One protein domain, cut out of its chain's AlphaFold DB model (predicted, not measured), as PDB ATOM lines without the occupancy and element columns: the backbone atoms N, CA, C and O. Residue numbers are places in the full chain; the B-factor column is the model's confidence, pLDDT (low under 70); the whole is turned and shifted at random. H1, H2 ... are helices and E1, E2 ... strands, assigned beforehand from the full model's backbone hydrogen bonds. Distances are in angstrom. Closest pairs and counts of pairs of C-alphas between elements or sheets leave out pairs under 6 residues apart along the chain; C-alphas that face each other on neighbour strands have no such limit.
ATOM      1  N   ASN A 229     -18.648  27.071  21.547       61.53
ATOM      2  CA  ASN A 229     -18.205  28.440  21.522       61.53
ATOM      3  C   ASN A 229     -17.675  28.756  20.133       61.53
ATOM      4  O   ASN A 229     -16.990  27.955  19.496       61.53
ATOM      5  N   GLU A 230     -17.952  29.974  19.703       79.50
ATOM      6  CA  GLU A 230     -17.306  30.576  18.555       79.50
ATOM      7  C   GLU A 230     -15.894  30.998  18.986       79.50
ATOM      8  O   GLU A 230     -15.626  32.153  19.323       79.50
ATOM      9  N   ASP A 231     -15.002  30.010  19.098       80.88
ATOM     10  CA  ASP A 231     -13.632  30.190  19.589       80.88
ATOM     11  C   ASP A 231     -12.762  30.956  18.584       80.88
ATOM     12  O   ASP A 231     -11.780  31.594  18.960       80.88
ATOM     13  N   ASN A 232     -13.128  30.913  17.301       87.75
ATOM     14  CA  ASN A 232     -12.488  31.660  16.225       87.75
ATOM     15  C   ASN A 232     -13.476  32.003  15.094       87.75
ATOM     16  O   ASN A 232     -14.568  31.436  15.005       87.75
ATOM     17  N   ILE A 233     -13.076  32.920  14.207       89.12
ATOM     18  CA  ILE A 233     -13.919  33.431  13.110       89.12
ATOM     19  C   ILE A 233     -14.421  32.304  12.192       89.12
ATOM     20  O   ILE A 233     -15.552  32.371  11.719       89.12
ATOM     21  N   GLY A 234     -13.616  31.260  11.967       89.25
ATOM     22  CA  GLY A 234     -14.024  30.095  11.176       89.25
ATOM     23  C   GLY A 234     -15.203  29.368  11.819       89.25
ATOM     24  O   GLY A 234     -16.261  29.264  11.214       89.25
ATOM     25  N   SER A 235     -15.065  28.984  13.093       87.44
ATOM     26  CA  SER A 235     -16.145  28.328  13.849       87.44
ATOM     27  C   SER A 235     -17.410  29.188  13.976       87.44
ATOM     28  O   SER A 235     -18.521  28.662  13.948       87.44
ATOM     29  N   PHE A 236     -17.254  30.514  14.059       89.56
ATOM     30  CA  PHE A 236     -18.367  31.464  14.031       89.56
ATOM     31  C   PHE A 236     -19.115  31.424  12.692       89.56
ATOM     32  O   PHE A 236     -20.341  31.305  12.663       89.56
ATOM     33  N   ALA A 237     -18.378  31.494  11.581       89.50
ATOM     34  CA  ALA A 237     -18.943  31.457  10.238       89.50
ATOM     35  C   ALA A 237     -19.613  30.108   9.932       89.50
ATOM     36  O   ALA A 237     -20.736  30.093   9.425       89.50
ATOM     37  N   ASP A 238     -18.980  28.993  10.308       87.75
ATOM     38  CA  ASP A 238     -19.547  27.642  10.192       87.75
ATOM     39  C   ASP A 238     -20.864  27.530  10.968       87.75
ATOM     40  O   ASP A 238     -21.839  26.939  10.508       87.75
ATOM     41  N   GLY A 239     -20.907  28.162  12.136       86.38
ATOM     42  CA  GLY A 239     -22.079  28.289  12.977       86.38
ATOM     43  C   GLY A 239     -23.273  28.990  12.338       86.38
ATOM     44  O   GLY A 239     -24.414  28.505  12.384       86.38
ATOM     45  N   ILE A 240     -22.999  30.132  11.704       89.06
ATOM     46  CA  ILE A 240     -23.981  30.883  10.920       89.06
ATOM     47  C   ILE A 240     -24.451  30.036   9.735       89.06
ATOM     48  O   ILE A 240     -25.657  29.880   9.553       89.06
ATOM     49  N   ALA A 241     -23.529  29.445   8.970       88.62
ATOM     50  CA  ALA A 241     -23.852  28.604   7.817       88.62
ATOM     51  C   ALA A 241     -24.730  27.405   8.211       88.62
ATOM     52  O   ALA A 241     -25.761  27.154   7.586       88.62
ATOM     53  N   TYR A 242     -24.390  26.725   9.307       87.62
ATOM     54  CA  TYR A 242     -25.188  25.631   9.851       87.62
ATOM     55  C   TYR A 242     -26.597  26.092  10.248       87.62
ATOM     56  O   TYR A 242     -27.585  25.422   9.944       87.62
ATOM     57  N   SER A 243     -26.721  27.258  10.887       86.62
ATOM     58  CA  SER A 243     -28.028  27.818  11.246       86.62
ATOM     59  C   SER A 243     -28.828  28.327  10.044       86.62
ATOM     60  O   SER A 243     -30.052  28.326  10.111       86.62
ATOM     61  N   LEU A 244     -28.185  28.724   8.945       85.56
ATOM     62  CA  LEU A 244     -28.867  29.028   7.683       85.56
ATOM     63  C   LEU A 244     -29.440  27.763   7.033       85.56
ATOM     64  O   LEU A 244     -30.547  27.796   6.507       85.56
ATOM     65  N   GLU A 245     -28.708  26.648   7.095       86.88
ATOM     66  CA  GLU A 245     -29.129  25.378   6.495       86.88
ATOM     67  C   GLU A 245     -30.187  24.644   7.338       86.88
ATOM     68  O   GLU A 245     -31.122  24.052   6.798       86.88
ATOM     69  N   LYS A 246     -30.025  24.637   8.667       87.00
ATOM     70  CA  LYS A 246     -30.836  23.832   9.603       87.00
ATOM     71  C   LYS A 246     -31.770  24.653  10.489       87.00
ATOM     72  O   LYS A 246     -32.551  24.074  11.245       87.00
ATOM     73  N   GLY A 247     -31.668  25.979  10.457       81.31
ATOM     74  CA  GLY A 247     -32.506  26.862  11.261       81.31
ATOM     75  C   GLY A 247     -33.966  26.834  10.827       81.31
ATOM     76  O   GLY A 247     -34.310  26.475   9.703       81.31
ATOM     77  N   PHE A 248     -34.846  27.234  11.740       86.19
ATOM     78  CA  PHE A 248     -36.277  27.288  11.462       86.19
ATOM     79  C   PHE A 248     -36.668  28.697  11.024       86.19
ATOM     80  O   PHE A 248     -36.555  29.643  11.806       86.19
ATOM     81  N   VAL A 249     -37.132  28.851   9.786       86.50
ATOM     82  CA  VAL A 249     -37.589  30.144   9.264       86.50
ATOM     83  C   VAL A 249     -38.914  30.513   9.929       86.50
ATOM     84  O   VAL A 249     -39.907  29.808   9.777       86.50
ATOM     85  N   ILE A 250     -38.917  31.604  10.697       82.31
ATOM     86  CA  ILE A 250     -40.103  32.090  11.420       82.31
ATOM     87  C   ILE A 250     -40.898  33.060  10.553       82.31
ATOM     88  O   ILE A 250     -42.125  33.030  10.565       82.31
ATOM     89  N   ASN A 251     -40.199  33.943   9.842       78.31
ATOM     90  CA  ASN A 251     -40.818  34.951   8.996       78.31
ATOM     91  C   ASN A 251     -40.002  35.124   7.715       78.31
ATOM     92  O   ASN A 251     -38.770  35.086   7.747       78.31
ATOM     93  N   HIS A 252     -40.700  35.321   6.606       75.19
ATOM     94  CA  HIS A 252     -40.122  35.621   5.311       75.19
ATOM     95  C   HIS A 252     -40.988  36.681   4.620       75.19
ATOM     96  O   HIS A 252     -42.102  36.400   4.176       75.19
ATOM     97  N   SER A 253     -40.471  37.906   4.549       71.12
ATOM     98  CA  SER A 253     -41.067  39.014   3.810       71.12
ATOM     99  C   SER A 253     -40.446  39.061   2.419       71.12
ATOM    100  O   SER A 253     -39.294  39.461   2.250       71.12
ATOM    101  N   VAL A 254     -41.220  38.656   1.412       61.94
ATOM    102  CA  VAL A 254     -40.797  38.690   0.000       61.94
ATOM    103  C   VAL A 254     -40.633  40.134  -0.489       61.94
ATOM    104  O   VAL A 254     -39.778  40.414  -1.323       61.94
ATOM    105  N   ILE A 255     -41.437  41.060   0.045       61.19
ATOM    106  CA  ILE A 255     -41.458  42.473  -0.360       61.19
ATOM    107  C   ILE A 255     -40.206  43.200   0.144       61.19
ATOM    108  O   ILE A 255     -39.592  43.958  -0.602       61.19
ATOM    109  N   GLU A 256     -39.803  42.940   1.385       63.97
ATOM    110  CA  GLU A 256     -38.638  43.581   2.015       63.97
ATOM    111  C   GLU A 256     -37.352  42.759   1.848       63.97
ATOM    112  O   GLU A 256     -36.301  43.137   2.359       63.97
ATOM    113  N   ASN A 257     -37.436  41.622   1.144       72.62
ATOM    114  CA  ASN A 257     -36.376  40.620   1.014       72.62
ATOM    115  C   ASN A 257     -35.715  40.284   2.365       72.62
ATOM    116  O   ASN A 257     -34.486  40.221   2.496       72.62
ATOM    117  N   MET A 258     -36.564  40.125   3.382       80.94
ATOM    118  CA  MET A 258     -36.171  39.965   4.773       80.94
ATOM    119  C   MET A 258     -36.583  38.587   5.273       80.94
ATOM    120  O   MET A 258     -37.739  38.183   5.144       80.94
ATOM    121  N   GLN A 259     -35.649  37.868   5.888       85.19
ATOM    122  CA  GLN A 259     -35.920  36.555   6.466       85.19
ATOM    123  C   GLN A 259     -35.445  36.488   7.910       85.19
ATOM    124  O   GLN A 259     -34.264  36.692   8.180       85.19
ATOM    125  N   VAL A 260     -36.348  36.122   8.822       88.31
ATOM    126  CA  VAL A 260     -36.041  35.879  10.235       88.31
ATOM    127  C   VAL A 260     -35.994  34.381  10.495       88.31
ATOM    128  O   VAL A 260     -36.976  33.660  10.310       88.31
ATOM    129  N   THR A 261     -34.851  33.919  10.985       89.25
ATOM    130  CA  THR A 261     -34.566  32.515  11.267       89.25
ATOM    131  C   THR A 261     -34.308  32.324  12.760       89.25
ATOM    132  O   THR A 261     -33.544  33.064  13.387       89.25
ATOM    133  N   LYS A 262     -34.947  31.313  13.351       89.50
ATOM    134  CA  LYS A 262     -34.585  30.792  14.668       89.50
ATOM    135  C   LYS A 262     -33.291  30.010  14.546       89.50
ATOM    136  O   LYS A 262     -33.238  29.014  13.824       89.50
ATOM    137  N   LEU A 263     -32.283  30.455  15.283       87.38
ATOM    138  CA  LEU A 263     -30.982  29.810  15.293       87.38
ATOM    139  C   LEU A 263     -31.069  28.432  15.956       87.38
ATOM    140  O   LEU A 263     -31.862  28.216  16.879       87.38
ATOM    141  N   THR A 264     -30.253  27.502  15.464       85.12
ATOM    142  CA  THR A 264     -30.176  26.134  16.004       85.12
ATOM    143  C   THR A 264     -29.514  26.094  17.379       85.12
ATOM    144  O   THR A 264     -29.821  25.218  18.185       85.12
ATOM    145  N   TYR A 265     -28.665  27.078  17.664       82.44
ATOM    146  CA  TYR A 265     -28.100  27.364  18.973       82.44
ATOM    147  C   TYR A 265     -27.927  28.888  19.136       82.44
ATOM    148  O   TYR A 265     -27.894  29.602  18.130       82.44
ATOM    149  N   PRO A 266     -27.861  29.422  20.369       85.69
ATOM    150  CA  PRO A 266     -27.696  30.855  20.570       85.69
ATOM    151  C   PRO A 266     -26.265  31.310  20.259       85.69
ATOM    152  O   PRO A 266     -25.326  30.864  20.917       85.69
ATOM    153  N   ILE A 267     -26.101  32.232  19.311       87.81
ATOM    154  CA  ILE A 267     -24.797  32.820  18.990       87.81
ATOM    155  C   ILE A 267     -24.320  33.682  20.160       87.81
ATOM    156  O   ILE A 267     -25.107  34.431  20.755       87.81
ATOM    157  N   PHE A 268     -23.040  33.556  20.514       87.38
ATOM    158  CA  PHE A 268     -22.441  34.157  21.708       87.38
ATOM    159  C   PHE A 268     -23.189  33.834  23.011       87.38
ATOM    160  O   PHE A 268     -23.046  34.545  24.010       87.38
ATOM    161  N   ASN A 269     -23.949  32.738  23.044       84.88
ATOM    162  CA  ASN A 269     -24.828  32.328  24.145       84.88
ATOM    163  C   ASN A 269     -25.889  33.384  24.501       84.88
ATOM    164  O   ASN A 269     -26.332  33.442  25.643       84.88
ATOM    165  N   TYR A 270     -26.275  34.229  23.542       87.69
ATOM    166  CA  TYR A 270     -27.228  35.315  23.766       87.69
ATOM    167  C   TYR A 270     -28.229  35.442  22.614       87.69
ATOM    168  O   TYR A 270     -29.446  35.385  22.814       87.69
ATOM    169  N   PHE A 271     -27.736  35.576  21.381       89.44
ATOM    170  CA  PHE A 271     -28.584  35.821  20.220       89.44
ATOM    171  C   PHE A 271     -29.241  34.529  19.760       89.44
ATOM    172  O   PHE A 271     -28.564  33.599  19.342       89.44
ATOM    173  N   ASN A 272     -30.570  34.463  19.797       88.19
ATOM    174  CA  ASN A 272     -31.323  33.261  19.425       88.19
ATOM    175  C   ASN A 272     -32.110  33.418  18.110       88.19
ATOM    176  O   ASN A 272     -32.829  32.497  17.697       88.19
ATOM    177  N   ARG A 273     -32.006  34.583  17.462       91.00
ATOM    178  CA  ARG A 273     -32.577  34.895  16.152       91.00
ATOM    179  C   ARG A 273     -31.533  35.556  15.269       91.00
ATOM    180  O   ARG A 273     -30.650  36.261  15.751       91.00
ATOM    181  N   MET A 274     -31.702  35.348  13.973       92.38
ATOM    182  CA  MET A 274     -30.967  36.040  12.929       92.38
ATOM    183  C   MET A 274     -31.947  36.528  11.873       92.38
ATOM    184  O   MET A 274     -32.843  35.791  11.462       92.38
ATOM    185  N   GLN A 275     -31.748  37.755  11.425       90.94
ATOM    186  CA  GLN A 275     -32.432  38.371  10.311       90.94
ATOM    187  C   GLN A 275     -31.432  38.621   9.192       90.94
ATOM    188  O   GLN A 275     -30.363  39.187   9.410       90.94
ATOM    189  N   ILE A 276     -31.797  38.193   7.994       88.56
ATOM    190  CA  ILE A 276     -31.052  38.477   6.774       88.56
ATOM    191  C   ILE A 276     -31.805  39.588   6.069       88.56
ATOM    192  O   ILE A 276     -32.972  39.404   5.719       88.56
ATOM    193  N   ASN A 277     -31.146  40.725   5.877       84.12
ATOM    194  CA  ASN A 277     -31.608  41.752   4.962       84.12
ATOM    195  C   ASN A 277     -30.767  41.644   3.691       84.12
ATOM    196  O   ASN A 277     -29.588  41.994   3.691       84.12
ATOM    197  N   ALA A 278     -31.367  41.106   2.630       71.75
ATOM    198  CA  ALA A 278     -30.714  40.932   1.338       71.75
ATOM    199  C   ALA A 278     -31.088  42.056   0.353       71.75
ATOM    200  O   ALA A 278     -31.182  41.827  -0.857       71.75
ATOM    201  N   ALA A 279     -31.334  43.274   0.850       68.12
ATOM    202  CA  ALA A 279     -31.436  44.449  -0.006       68.12
ATOM    203  C   ALA A 279     -30.175  44.563  -0.881       68.12
ATOM    204  O   ALA A 279     -29.052  44.410  -0.404       68.12
ATOM    205  N   LYS A 280     -30.369  44.808  -2.185       57.72
ATOM    206  CA  LYS A 280     -29.309  44.714  -3.208       57.72
ATOM    207  C   LYS A 280     -28.096  45.619  -2.957       57.72
ATOM    208  O   LYS A 280     -27.036  45.333  -3.500       57.72
ATOM    209  N   GLU A 281     -28.263  46.698  -2.198       69.31
ATOM    210  CA  GLU A 281     -27.233  47.728  -2.016       69.31
ATOM    211  C   GLU A 281     -26.451  47.594  -0.704       69.31
ATOM    212  O   GLU A 281     -25.350  48.125  -0.610       69.31
ATOM    213  N   ASP A 282     -26.976  46.868   0.289       74.31
ATOM    214  CA  ASP A 282     -26.352  46.755   1.612       74.31
ATOM    215  C   ASP A 282     -26.808  45.461   2.314       74.31
ATOM    216  O   ASP A 282     -27.743  45.474   3.125       74.31
ATOM    217  N   PRO A 283     -26.218  44.307   1.949       82.62
ATOM    218  CA  PRO A 283     -26.557  43.045   2.579       82.62
ATOM    219  C   PRO A 283     -26.078  43.051   4.032       82.62
ATOM    220  O   PRO A 283     -24.897  43.266   4.317       82.62
ATOM    221  N   ARG A 284     -26.993  42.762   4.960       89.50
ATOM    222  CA  ARG A 284     -26.702  42.749   6.398       89.50
ATOM    223  C   ARG A 284     -27.255  41.504   7.074       89.50
ATOM    224  O   ARG A 284     -28.370  41.062   6.786       89.50
ATOM    225  N   LEU A 285     -26.490  40.982   8.029       91.75
ATOM    226  CA  LEU A 285     -26.977  40.026   9.024       91.75
ATOM    227  C   LEU A 285     -27.209  40.761  10.333       91.75
ATOM    228  O   LEU A 285     -26.297  41.411  10.833       91.75
ATOM    229  N   GLN A 286     -28.399  40.632  10.903       92.44
ATOM    230  CA  GLN A 286     -28.720  41.160  12.223       92.44
ATOM    231  C   GLN A 286     -29.056  40.006  13.163       92.44
ATOM    232  O   GLN A 286     -29.876  39.150  12.851       92.44
ATOM    233  N   PHE A 287     -28.433  39.983  14.329       92.88
ATOM    234  CA  PHE A 287     -28.651  39.015  15.390       92.88
ATOM    235  C   PHE A 287     -29.332  39.708  16.559       92.88
ATOM    236  O   PHE A 287     -28.952  40.813  16.944       92.88
ATOM    237  N   PHE A 288     -30.338  39.058  17.132       90.44
ATOM    238  CA  PHE A 288     -31.084  39.596  18.266       90.44
ATOM    239  C   PHE A 288     -31.624  38.465  19.143       90.44
ATOM    240  O   PHE A 288     -31.720  37.302  18.728       90.44
ATOM    241  N   ARG A 289     -31.963  38.796  20.390       86.38
ATOM    242  CA  ARG A 289     -32.626  37.878  21.317       86.38
ATOM    243  C   ARG A 289     -34.122  38.159  21.317       86.38
ATOM    244  O   ARG A 289     -34.567  39.252  21.639       86.38
ATOM    245  N   SER A 290     -34.909  37.141  20.994       79.62
ATOM    246  CA  SER A 290     -36.341  37.119  21.283       79.62
ATOM    247  C   SER A 290     -36.541  36.313  22.563       79.62
ATOM    248  O   SER A 290     -36.410  35.083  22.549       79.62
ATOM    249  N   SER A 291     -36.789  37.007  23.675       67.94
ATOM    250  CA  SER A 291     -37.178  36.394  24.947       67.94
ATOM    251  C   SER A 291     -38.692  36.473  25.129       67.94
ATOM    252  O   SER A 291     -39.331  37.425  24.687       67.94
ATOM    253  N   LYS A 292     -39.271  35.457  25.775       58.47
ATOM    254  CA  LYS A 292     -40.649  35.527  26.293       58.47
ATOM    255  C   LYS A 292     -40.715  36.268  27.630       58.47
ATOM    256  O   LYS A 292     -41.793  36.695  28.030       58.47
ATOM    257  N   VAL A 293     -39.578  36.383  28.313       56.75
ATOM    258  CA  VAL A 293     -39.455  37.111  29.572       56.75
ATOM    259  C   VAL A 293     -39.494  38.600  29.241       56.75
ATOM    260  O   VAL A 293     -38.686  39.080  28.447       56.75
ATOM    261  N   ARG A 294     -40.470  39.310  29.813       55.50
ATOM    262  CA  ARG A 294     -40.630  40.765  29.681       55.50
ATOM    263  C   ARG A 294     -39.658  41.486  30.612       55.50
ATOM    264  O   ARG A 294     -40.080  42.157  31.546       55.50
ATOM    265  N   THR A 295     -38.366  41.297  30.402       58.50
ATOM    266  CA  THR A 295     -37.352  42.064  31.121       58.50
ATOM    267  C   THR A 295     -36.387  42.704  30.158       58.50
ATOM    268  O   THR A 295     -36.058  42.122  29.122       58.50
ATOM    269  N   ASP A 296     -35.933  43.894  30.537       62.44
ATOM    270  CA  ASP A 296     -34.771  44.518  29.926       62.44
ATOM    271  C   ASP A 296     -33.535  43.613  30.069       62.44
ATOM    272  O   ASP A 296     -33.503  42.653  30.848       62.44
ATOM    273  N   PHE A 297     -32.518  43.897  29.264       70.00
ATOM    274  CA  PHE A 297     -31.229  43.212  29.315       70.00
ATOM    275  C   PHE A 297     -30.472  43.555  30.608       70.00
ATOM    276  O   PHE A 297     -30.643  44.628  31.187       70.00
ATOM    277  N   MET A 298     -29.580  42.665  31.047       76.12
ATOM    278  CA  MET A 298     -28.687  42.962  32.170       76.12
ATOM    279  C   MET A 298     -27.412  43.641  31.656       76.12
ATOM    280  O   MET A 298     -26.826  43.195  30.671       76.12
ATOM    281  N   TYR A 299     -26.905  44.672  32.340       79.50
ATOM    282  CA  TYR A 299     -25.647  45.329  31.933       79.50
ATOM    283  C   TYR A 299     -24.454  44.362  31.883       79.50
ATOM    284  O   TYR A 299     -23.600  44.468  31.005       79.50
ATOM    285  N   ALA A 300     -24.445  43.353  32.759       80.50
ATOM    286  CA  ALA A 300     -23.457  42.281  32.728       80.50
ATOM    287  C   ALA A 300     -23.486  41.468  31.413       80.50
ATOM    288  O   ALA A 300     -22.447  40.979  30.971       80.50
ATOM    289  N   GLU A 301     -24.644  41.344  30.749       83.38
ATOM    290  CA  GLU A 301     -24.744  40.686  29.438       83.38
ATOM    291  C   GLU A 301     -24.025  41.502  28.354       83.38
ATOM    292  O   GLU A 301     -23.326  40.913  27.528       83.38
ATOM    293  N   ILE A 302     -24.120  42.839  28.384       86.19
ATOM    294  CA  ILE A 302     -23.384  43.716  27.455       86.19
ATOM    295  C   ILE A 302     -21.879  43.513  27.625       86.19
ATOM    296  O   ILE A 302     -21.171  43.296  26.643       86.19
ATOM    297  N   GLU A 303     -21.383  43.543  28.863       85.12
ATOM    298  CA  GLU A 303     -19.954  43.382  29.139       85.12
ATOM    299  C   GLU A 303     -19.432  42.018  28.650       85.12
ATOM    300  O   GLU A 303     -18.370  41.929  28.024       85.12
ATOM    301  N   LEU A 304     -20.194  40.941  28.881       86.94
ATOM    302  CA  LEU A 304     -19.848  39.606  28.390       86.94
ATOM    303  C   LEU A 304     -19.858  39.538  26.859       86.94
ATOM    304  O   LEU A 304     -18.945  38.946  26.278       86.94
ATOM    305  N   LEU A 305     -20.842  40.154  26.200       89.94
ATOM    306  CA  LEU A 305     -20.898  40.232  24.739       89.94
ATOM    307  C   LEU A 305     -19.703  40.998  24.171       89.94
ATOM    308  O   LEU A 305     -19.058  40.502  23.251       89.94
ATOM    309  N   ILE A 306     -19.344  42.147  24.749       89.38
ATOM    310  CA  ILE A 306     -18.168  42.926  24.334       89.38
ATOM    311  C   ILE A 306     -16.896  42.087  24.469       89.38
ATOM    312  O   ILE A 306     -16.106  42.033  23.530       89.38
ATOM    313  N   LYS A 307     -16.706  41.373  25.587       88.56
ATOM    314  CA  LYS A 307     -15.550  40.475  25.773       88.56
ATOM    315  C   LYS A 307     -15.503  39.372  24.716       88.56
ATOM    316  O   LYS A 307     -14.433  39.097  24.170       88.56
ATOM    317  N   LYS A 308     -16.645  38.750  24.406       89.75
ATOM    318  CA  LYS A 308     -16.738  37.710  23.370       89.75
ATOM    319  C   LYS A 308     -16.441  38.264  21.975       89.75
ATOM    320  O   LYS A 308     -15.648  37.662  21.252       89.75
ATOM    321  N   CYS A 309     -16.996  39.424  21.632       91.31
ATOM    322  CA  CYS A 309     -16.715  40.120  20.380       91.31
ATOM    323  C   CYS A 309     -15.241  40.524  20.280       91.31
ATOM    324  O   CYS A 309     -14.629  40.274  19.250       91.31
ATOM    325  N   ASN A 310     -14.641  41.054  21.350       90.31
ATOM    326  CA  ASN A 310     -13.221  41.410  21.374       90.31
ATOM    327  C   ASN A 310     -12.316  40.193  21.152       90.31
ATOM    328  O   ASN A 310     -11.338  40.257  20.410       90.31
ATOM    329  N   ARG A 311     -12.660  39.056  21.770       89.50
ATOM    330  CA  ARG A 311     -11.935  37.795  21.582       89.50
ATOM    331  C   ARG A 311     -12.013  37.296  20.138       89.50
ATOM    332  O   ARG A 311     -11.037  36.745  19.643       89.50
ATOM    333  N   LEU A 312     -13.161  37.469  19.481       91.62
ATOM    334  CA  LEU A 312     -13.407  36.929  18.146       91.62
ATOM    335  C   LEU A 312     -12.953  37.860  17.013       91.62
ATOM    336  O   LEU A 312     -12.336  37.411  16.050       91.62
ATOM    337  N   PHE A 313     -13.280  39.147  17.111       91.75
ATOM    338  CA  PHE A 313     -13.078  40.149  16.063       91.75
ATOM    339  C   PHE A 313     -11.854  41.042  16.303       91.75
ATOM    340  O   PHE A 313     -11.497  41.818  15.419       91.75
ATOM    341  N   GLY A 314     -11.195  40.920  17.459       88.81
ATOM    342  CA  GLY A 314     -10.104  41.794  17.885       88.81
ATOM    343  C   GLY A 314     -10.608  43.045  18.606       88.81
ATOM    344  O   GLY A 314     -11.768  43.130  18.995       88.81
ATOM    345  N   THR A 315      -9.734  44.025  18.808       86.56
ATOM    346  CA  THR A 315     -10.084  45.265  19.518       86.56
ATOM    347  C   THR A 315     -11.118  46.089  18.749       86.56
ATOM    348  O   THR A 315     -11.121  46.114  17.515       86.56
ATOM    349  N   ASP A 316     -11.999  46.774  19.476       88.44
ATOM    350  CA  ASP A 316     -12.971  47.686  18.884       88.44
ATOM    351  C   ASP A 316     -12.281  48.868  18.177       88.44
ATOM    352  O   ASP A 316     -11.172  49.277  18.523       88.44
ATOM    353  N   ILE A 317     -12.953  49.449  17.182       85.50
ATOM    354  CA  ILE A 317     -12.381  50.517  16.343       85.50
ATOM    355  C   ILE A 317     -12.112  51.819  17.109       85.50
ATOM    356  O   ILE A 317     -11.374  52.672  16.620       85.50
ATOM    357  N   HIS A 318     -12.741  51.995  18.271       81.44
ATOM    358  CA  HIS A 318     -12.587  53.176  19.109       81.44
ATOM    359  C   HIS A 318     -11.585  52.950  20.248       81.44
ATOM    360  O   HIS A 318     -11.354  53.878  21.021       81.44
ATOM    361  N   PHE A 319     -10.976  51.758  20.328       71.81
ATOM    362  CA  PHE A 319     -10.039  51.350  21.377       71.81
ATOM    363  C   PHE A 319     -10.559  51.633  22.790       71.81
ATOM    364  O   PHE A 319      -9.787  51.971  23.691       71.81
ATOM    365  N   LYS A 320     -11.875  51.534  22.991       67.88
ATOM    366  CA  LYS A 320     -12.459  51.769  24.306       67.88
ATOM    367  C   LYS A 320     -12.100  50.589  25.208       67.88
ATOM    368  O   LYS A 320     -12.432  49.442  24.905       67.88
ATOM    369  N   SER A 321     -11.448  50.862  26.341       61.28
ATOM    370  CA  SER A 321     -11.287  49.867  27.411       61.28
ATOM    371  C   SER A 321     -12.657  49.395  27.925       61.28
ATOM    372  O   SER A 321     -13.690  49.933  27.527       61.28
ATOM    373  N   ASN A 322     -12.687  48.363  28.779       61.00
ATOM    374  CA  ASN A 322     -13.926  47.945  29.445       61.00
ATOM    375  C   ASN A 322     -14.555  49.167  30.141       61.00
ATOM    376  O   ASN A 322     -13.997  49.643  31.130       61.00
ATOM    377  N   ASP A 323     -15.665  49.679  29.603       61.34
ATOM    378  CA  ASP A 323     -16.441  50.735  30.256       61.34
ATOM    379  C   ASP A 323     -16.983  50.176  31.577       61.34
ATOM    380  O   ASP A 323     -17.236  48.973  31.711       61.34
ATOM    381  N   SER A 324     -17.160  51.046  32.567       60.56
ATOM    382  CA  SER A 324     -17.805  50.648  33.817       60.56
ATOM    383  C   SER A 324     -19.284  50.302  33.568       60.56
ATOM    384  O   SER A 324     -19.935  50.926  32.731       60.56
ATOM    385  N   LEU A 325     -19.850  49.332  34.305       59.34
ATOM    386  CA  LEU A 325     -21.256  48.897  34.148       59.34
ATOM    387  C   LEU A 325     -22.266  50.065  34.181       59.34
ATOM    388  O   LEU A 325     -23.318  49.995  33.547       59.34
ATOM    389  N   ASN A 326     -21.921  51.151  34.879       60.62
ATOM    390  CA  ASN A 326     -22.748  52.345  35.063       60.62
ATOM    391  C   ASN A 326     -22.876  53.215  33.802       60.62
ATOM    392  O   ASN A 326     -23.788  54.038  33.711       60.62
ATOM    393  N   GLU A 327     -21.991  53.054  32.820       66.56
ATOM    394  CA  GLU A 327     -22.051  53.814  31.568       66.56
ATOM    395  C   GLU A 327     -23.124  53.270  30.618       66.56
ATOM    396  O   GLU A 327     -23.682  54.027  29.824       66.56
ATOM    397  N   TYR A 328     -23.504  51.993  30.757       66.50
ATOM    398  CA  TYR A 328     -24.492  51.354  29.884       66.50
ATOM    399  C   TYR A 328     -25.930  51.849  30.091       66.50
ATOM    400  O   TYR A 328     -26.750  51.747  29.179       66.50
ATOM    401  N   GLY A 329     -26.234  52.446  31.247       62.53
ATOM    402  CA  GLY A 329     -27.547  53.040  31.517       62.53
ATOM    403  C   GLY A 329     -27.822  54.342  30.760       62.53
ATOM    404  O   GLY A 329     -28.952  54.823  30.775       62.53
ATOM    405  N   ARG A 330     -26.806  54.915  30.100       67.31
ATOM    406  CA  ARG A 330     -26.902  56.197  29.385       67.31
ATOM    407  C   ARG A 330     -27.193  56.057  27.895       67.31
ATOM    408  O   ARG A 330     -27.462  57.069  27.263       67.31
ATOM    409  N   PHE A 331     -27.134  54.842  27.351       67.50
ATOM    410  CA  PHE A 331     -27.315  54.637  25.918       67.50
ATOM    411  C   PHE A 331     -28.779  54.838  25.510       67.50
ATOM    412  O   PHE A 331     -29.711  54.238  26.079       67.50
ATOM    413  N   GLU A 332     -28.963  55.686  24.503       69.88
ATOM    414  CA  GLU A 332     -30.256  55.935  23.874       69.88
ATOM    415  C   GLU A 332     -30.599  54.841  22.848       69.88
ATOM    416  O   GLU A 332     -29.773  53.999  22.487       69.88
ATOM    417  N   ASP A 333     -31.861  54.810  22.415       66.50
ATOM    418  CA  ASP A 333     -32.309  53.858  21.399       66.50
ATOM    419  C   ASP A 333     -31.597  54.102  20.056       66.50
ATOM    420  O   ASP A 333     -31.436  55.240  19.616       66.50
ATOM    421  N   GLY A 334     -31.145  53.027  19.412       66.75
ATOM    422  CA  GLY A 334     -30.361  53.075  18.178       66.75
ATOM    423  C   GLY A 334     -28.886  53.438  18.371       66.75
ATOM    424  O   GLY A 334     -28.134  53.461  17.390       66.75
ATOM    425  N   GLU A 335     -28.435  53.698  19.602       77.62
ATOM    426  CA  GLU A 335     -27.043  54.042  19.861       77.62
ATOM    427  C   GLU A 335     -26.126  52.812  19.758       77.62
ATOM    428  O   GLU A 335     -26.418  51.702  20.221       77.62
ATOM    429  N   HIS A 336     -24.973  53.015  19.124       83.00
ATOM    430  CA  HIS A 336     -23.960  51.982  18.984       83.00
ATOM    431  C   HIS A 336     -23.151  51.846  20.271       83.00
ATOM    432  O   HIS A 336     -22.409  52.750  20.651       83.00
ATOM    433  N   ILE A 337     -23.204  50.665  20.878       86.88
ATOM    434  CA  ILE A 337     -22.406  50.333  22.057       86.88
ATOM    435  C   ILE A 337     -20.929  50.197  21.659       86.88
ATOM    436  O   ILE A 337     -20.039  50.791  22.282       86.88
ATOM    437  N   ARG A 338     -20.657  49.401  20.612       89.69
ATOM    438  CA  ARG A 338     -19.309  49.090  20.107       89.69
ATOM    439  C   ARG A 338     -19.319  48.716  18.624       89.69
ATOM    440  O   ARG A 338     -20.324  48.243  18.094       89.69
ATOM    441  N   LYS A 339     -18.172  48.903  17.966       92.88
ATOM    442  CA  LYS A 339     -17.944  48.557  16.558       92.88
ATOM    443  C   LYS A 339     -16.591  47.877  16.373       92.88
ATOM    444  O   LYS A 339     -15.597  48.321  16.940       92.88
ATOM    445  N   TRP A 340     -16.547  46.862  15.520       93.94
ATOM    446  CA  TRP A 340     -15.343  46.116  15.158       93.94
ATOM    447  C   TRP A 340     -15.193  46.054  13.646       93.94
ATOM    448  O   TRP A 340     -16.178  45.992  12.907       93.94
ATOM    449  N   LYS A 341     -13.943  46.028  13.185       92.75
ATOM    450  CA  LYS A 341     -13.604  45.795  11.782       92.75
ATOM    451  C   LYS A 341     -12.966  44.419  11.652       92.75
ATOM    452  O   LYS A 341     -11.875  44.203  12.170       92.75
ATOM    453  N   SER A 342     -13.623  43.512  10.933       89.00
ATOM    454  CA  SER A 342     -13.120  42.159  10.681       89.00
ATOM    455  C   SER A 342     -13.015  41.928   9.175       89.00
ATOM    456  O   SER A 342     -14.007  41.723   8.476       89.00
ATOM    457  N   GLY A 343     -11.798  42.044   8.638       87.50
ATOM    458  CA  GLY A 343     -11.571  42.029   7.193       87.50
ATOM    459  C   GLY A 343     -12.266  43.205   6.493       87.50
ATOM    460  O   GLY A 343     -11.937  44.367   6.747       87.50
ATOM    461  N   LYS A 344     -13.204  42.894   5.588       88.50
ATOM    462  CA  LYS A 344     -14.047  43.887   4.895       88.50
ATOM    463  C   LYS A 344     -15.336  44.209   5.649       88.50
ATOM    464  O   LYS A 344     -15.934  45.244   5.389       88.50
ATOM    465  N   SER A 345     -15.714  43.363   6.602       90.75
ATOM    466  CA  SER A 345     -16.974  43.482   7.314       90.75
ATOM    467  C   SER A 345     -16.869  44.421   8.509       90.75
ATOM    468  O   SER A 345     -15.832  44.508   9.182       90.75
ATOM    469  N   ILE A 346     -17.980  45.091   8.795       93.06
ATOM    470  CA  ILE A 346     -18.157  45.907   9.995       93.06
ATOM    471  C   ILE A 346     -19.169  45.203  10.889       93.06
ATOM    472  O   ILE A 346     -20.311  44.979  10.489       93.06
ATOM    473  N   VAL A 347     -18.744  44.880  12.107       94.56
ATOM    474  CA  VAL A 347     -19.606  44.319  13.147       94.56
ATOM    475  C   VAL A 347     -19.970  45.438  14.111       94.56
ATOM    476  O   VAL A 347     -19.095  46.156  14.586       94.56
ATOM    477  N   THR A 348     -21.252  45.604  14.402       93.75
ATOM    478  CA  THR A 348     -21.762  46.648  15.296       93.75
ATOM    479  C   THR A 348     -22.662  46.023  16.348       93.75
ATOM    480  O   THR A 348     -23.561  45.271  15.991       93.75
ATOM    481  N   LEU A 349     -22.437  46.345  17.619       93.00
ATOM    482  CA  LEU A 349     -23.338  46.023  18.724       93.00
ATOM    483  C   LEU A 349     -24.099  47.297  19.103       93.00
ATOM    484  O   LEU A 349     -23.467  48.328  19.345       93.00
ATOM    485  N   SER A 350     -25.425  47.228  19.155       90.38
ATOM    486  CA  SER A 350     -26.308  48.373  19.414       90.38
ATOM    487  C   SER A 350     -27.379  48.020  20.447       90.38
ATOM    488  O   SER A 350     -27.661  46.840  20.680       90.38
ATOM    489  N   LEU A 351     -27.990  49.049  21.035       87.31
ATOM    490  CA  LEU A 351     -29.294  48.926  21.683       87.31
ATOM    491  C   LEU A 351     -30.382  49.354  20.702       87.31
ATOM    492  O   LEU A 351     -30.255  50.386  20.052       87.31
ATOM    493  N   GLU A 352     -31.438  48.559  20.602       84.31
ATOM    494  CA  GLU A 352     -32.620  48.858  19.792       84.31
ATOM    495  C   GLU A 352     -33.888  48.622  20.614       84.31
ATOM    496  O   GLU A 352     -33.873  47.859  21.579       84.31
ATOM    497  N   GLN A 353     -35.010  49.215  20.220       79.25
ATOM    498  CA  GLN A 353     -36.312  48.948  20.816       79.25
ATOM    499  C   GLN A 353     -37.102  47.949  19.962       79.25
ATOM    500  O   GLN A 353     -37.243  48.096  18.748       79.25
ATOM    501  N   ASN A 354     -37.641  46.903  20.590       74.00
ATOM    502  CA  ASN A 354     -38.496  45.948  19.889       74.00
ATOM    503  C   ASN A 354     -39.933  46.482  19.710       74.00
ATOM    504  O   ASN A 354     -40.321  47.498  20.284       74.00
ATOM    505  N   SER A 355     -40.772  45.750  18.968       69.12
ATOM    506  CA  SER A 355     -42.171  46.131  18.696       69.12
ATOM    507  C   SER A 355     -43.067  46.246  19.938       69.12
ATOM    508  O   SER A 355     -44.195  46.718  19.834       69.12
ATOM    509  N   TYR A 356     -42.599  45.787  21.099       67.06
ATOM    510  CA  TYR A 356     -43.297  45.881  22.380       67.06
ATOM    511  C   TYR A 356     -42.761  47.011  23.268       67.06
ATOM    512  O   TYR A 356     -43.220  47.154  24.398       67.06
ATOM    513  N   GLY A 357     -41.803  47.801  22.781       71.44
ATOM    514  CA  GLY A 357     -41.233  48.918  23.522       71.44
ATOM    515  C   GLY A 357     -40.092  48.546  24.476       71.44
ATOM    516  O   GLY A 357     -39.638  49.414  25.216       71.44
ATOM    517  N   PHE A 358     -39.603  47.302  24.473       74.81
ATOM    518  CA  PHE A 358     -38.477  46.899  25.328       74.81
ATOM    519  C   PHE A 358     -37.146  47.119  24.624       74.81
ATOM    520  O   PHE A 358     -37.030  46.827  23.427       74.81
ATOM    521  N   LYS A 359     -36.136  47.569  25.375       78.88
ATOM    522  CA  LYS A 359     -34.779  47.676  24.844       78.88
ATOM    523  C   LYS A 359     -34.176  46.277  24.699       78.88
ATOM    524  O   LYS A 359     -34.261  45.439  25.594       78.88
ATOM    525  N   ILE A 360     -33.546  46.024  23.563       84.06
ATOM    526  CA  ILE A 360     -32.888  44.772  23.211       84.06
ATOM    527  C   ILE A 360     -31.481  45.054  22.697       84.06
ATOM    528  O   ILE A 360     -31.218  46.086  22.086       84.06
ATOM    529  N   ILE A 361     -30.573  44.108  22.919       88.44
ATOM    530  CA  ILE A 361     -29.236  44.159  22.332       88.44
ATOM    531  C   ILE A 361     -29.302  43.512  20.948       88.44
ATOM    532  O   ILE A 361     -29.796  42.385  20.802       88.44
ATOM    533  N   THR A 362     -28.765  44.200  19.945       91.31
ATOM    534  CA  THR A 362     -28.635  43.691  18.578       91.31
ATOM    535  C   THR A 362     -27.180  43.699  18.139       91.31
ATOM    536  O   THR A 362     -26.381  44.538  18.559       91.31
ATOM    537  N   MET A 363     -26.818  42.743  17.288       93.88
ATOM    538  CA  MET A 363     -25.527  42.722  16.613       93.88
ATOM    539  C   MET A 363     -25.740  42.682  15.107       93.88
ATOM    540  O   MET A 363     -26.381  41.768  14.603       93.88
ATOM    541  N   THR A 364     -25.156  43.627  14.383       93.62
ATOM    542  CA  THR A 364     -25.263  43.723  12.926       93.62
ATOM    543  C   THR A 364     -23.906  43.514  12.274       93.62
ATOM    544  O   THR A 364     -22.917  44.110  12.698       93.62
ATOM    545  N   ILE A 365     -23.863  42.695  11.228       93.31
ATOM    546  CA  ILE A 365     -22.706  42.483  10.358       93.31
ATOM    547  C   ILE A 365     -23.057  43.024   8.973       93.31
ATOM    548  O   ILE A 365     -23.946  42.485   8.311       93.31
ATOM    549  N   GLY A 366     -22.370  44.089   8.559       89.75
ATOM    550  CA  GLY A 366     -22.382  44.593   7.181       89.75
ATOM    551  C   GLY A 366     -21.175  44.068   6.405       89.75
ATOM    552  O   GLY A 366     -20.090  43.940   6.989       89.75
ATOM    553  N   PHE A 367     -21.366  43.736   5.126       84.12
ATOM    554  CA  PHE A 367     -20.348  43.113   4.266       84.12
ATOM    555  C   PHE A 367     -19.684  44.062   3.275       84.12
ATOM    556  O   PHE A 367     -20.363  44.993   2.793       84.12
TER     557      PHE A 367
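AT A GLANCE: This is residues 229 to 367 of the 367 residues of an uncharacterized protein of Pedobacter sp (UniProt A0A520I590). One strongly twisted wall of seven antiparallel strands has two helices packed on it: H2 runs lengthwise over E6 and E7 in one half, and H1 crosses E2 in the other. The near ends of these helices come close to forming a corner, at Ile 233 and Leu 312, and the small helix H3 sits by the first residues of H2, away from most of the sheet. The printed part has 139 residues, with three named helices and seven named strands in the order H1 E1 E2 E3 E4 H2 H3 E5 E6 E7; the sheet's order is E1 E2 E3 E4 E7 E6 E5, and the class is mixed, helices and strands. The whole is compact and rounded, with a radius of gyration of the C-alphas of 14.8 A and spans of 41 by 35 by 29 A.

IN THESE COORDINATES: The sheet holds E1, residues 248 to 253; E2, residues 258 to 267, 19.6 A; E3, residues 271 to 277, 16.6 A; E4, residues 284 to 288; E7, residues 359 to 366, 21.8 A; E6, residues 345 to 353, 24.2 A; and E5, residues 336 to 342, 16.8 A. H1, residues 233 to 246, measures 19.8 A and begins at C-alpha 233 (-13.919, 33.431, 13.110). H2, residues 299 to 313, measures 20.9 A; H3 is residues 325 to 330. E7 ends at C-alpha 366 (-22.382, 44.593, 7.181).

HOW THE PARTS SIT: E1 E2 E3 E4 and E5 E6 E7 are two meanders, each strand the antiparallel neighbour of the one before. E4 of the one and E7 of the other are neighbours, antiparallel at 154 degrees, with N 287 and O 363 2.7 A apart, within hydrogen-bond range. In the hairpin of E7 and E6, N 360 and O 352 are within that range at 2.7 A. E2 bends by 97 degrees at residue 264. H2 is on the sheet at a height of 9.6 A, two layers with the helix on one face, and runs along the strands at 6 degrees to E6 on the local plane. H1 is on the sheet at a height of 7.6 A, over E2; the closest C-alphas are those of Ser 243 and Leu 263, 5.4 A apart. H2 touches H3 with residues 299 to 303 alone; their closest C-alphas, Tyr 299 and Leu 325, are 6.1 A apart. Every O i to N i+4 pair is within hydrogen-bond range in H1 and H2; H3 has 0 of 2, and 2 of 3 O i to N i+3 pairs.

THE WHOLE: The C-alphas farthest apart, those of Val 254 and Ser 324, are 42.6 A apart. The printed part has no cut, and the link from H2 to H3 is long. Mean pLDDT of the printed part is 81.2; 30 residues are under 70, among them residues 291 to 296 and 320 to 334.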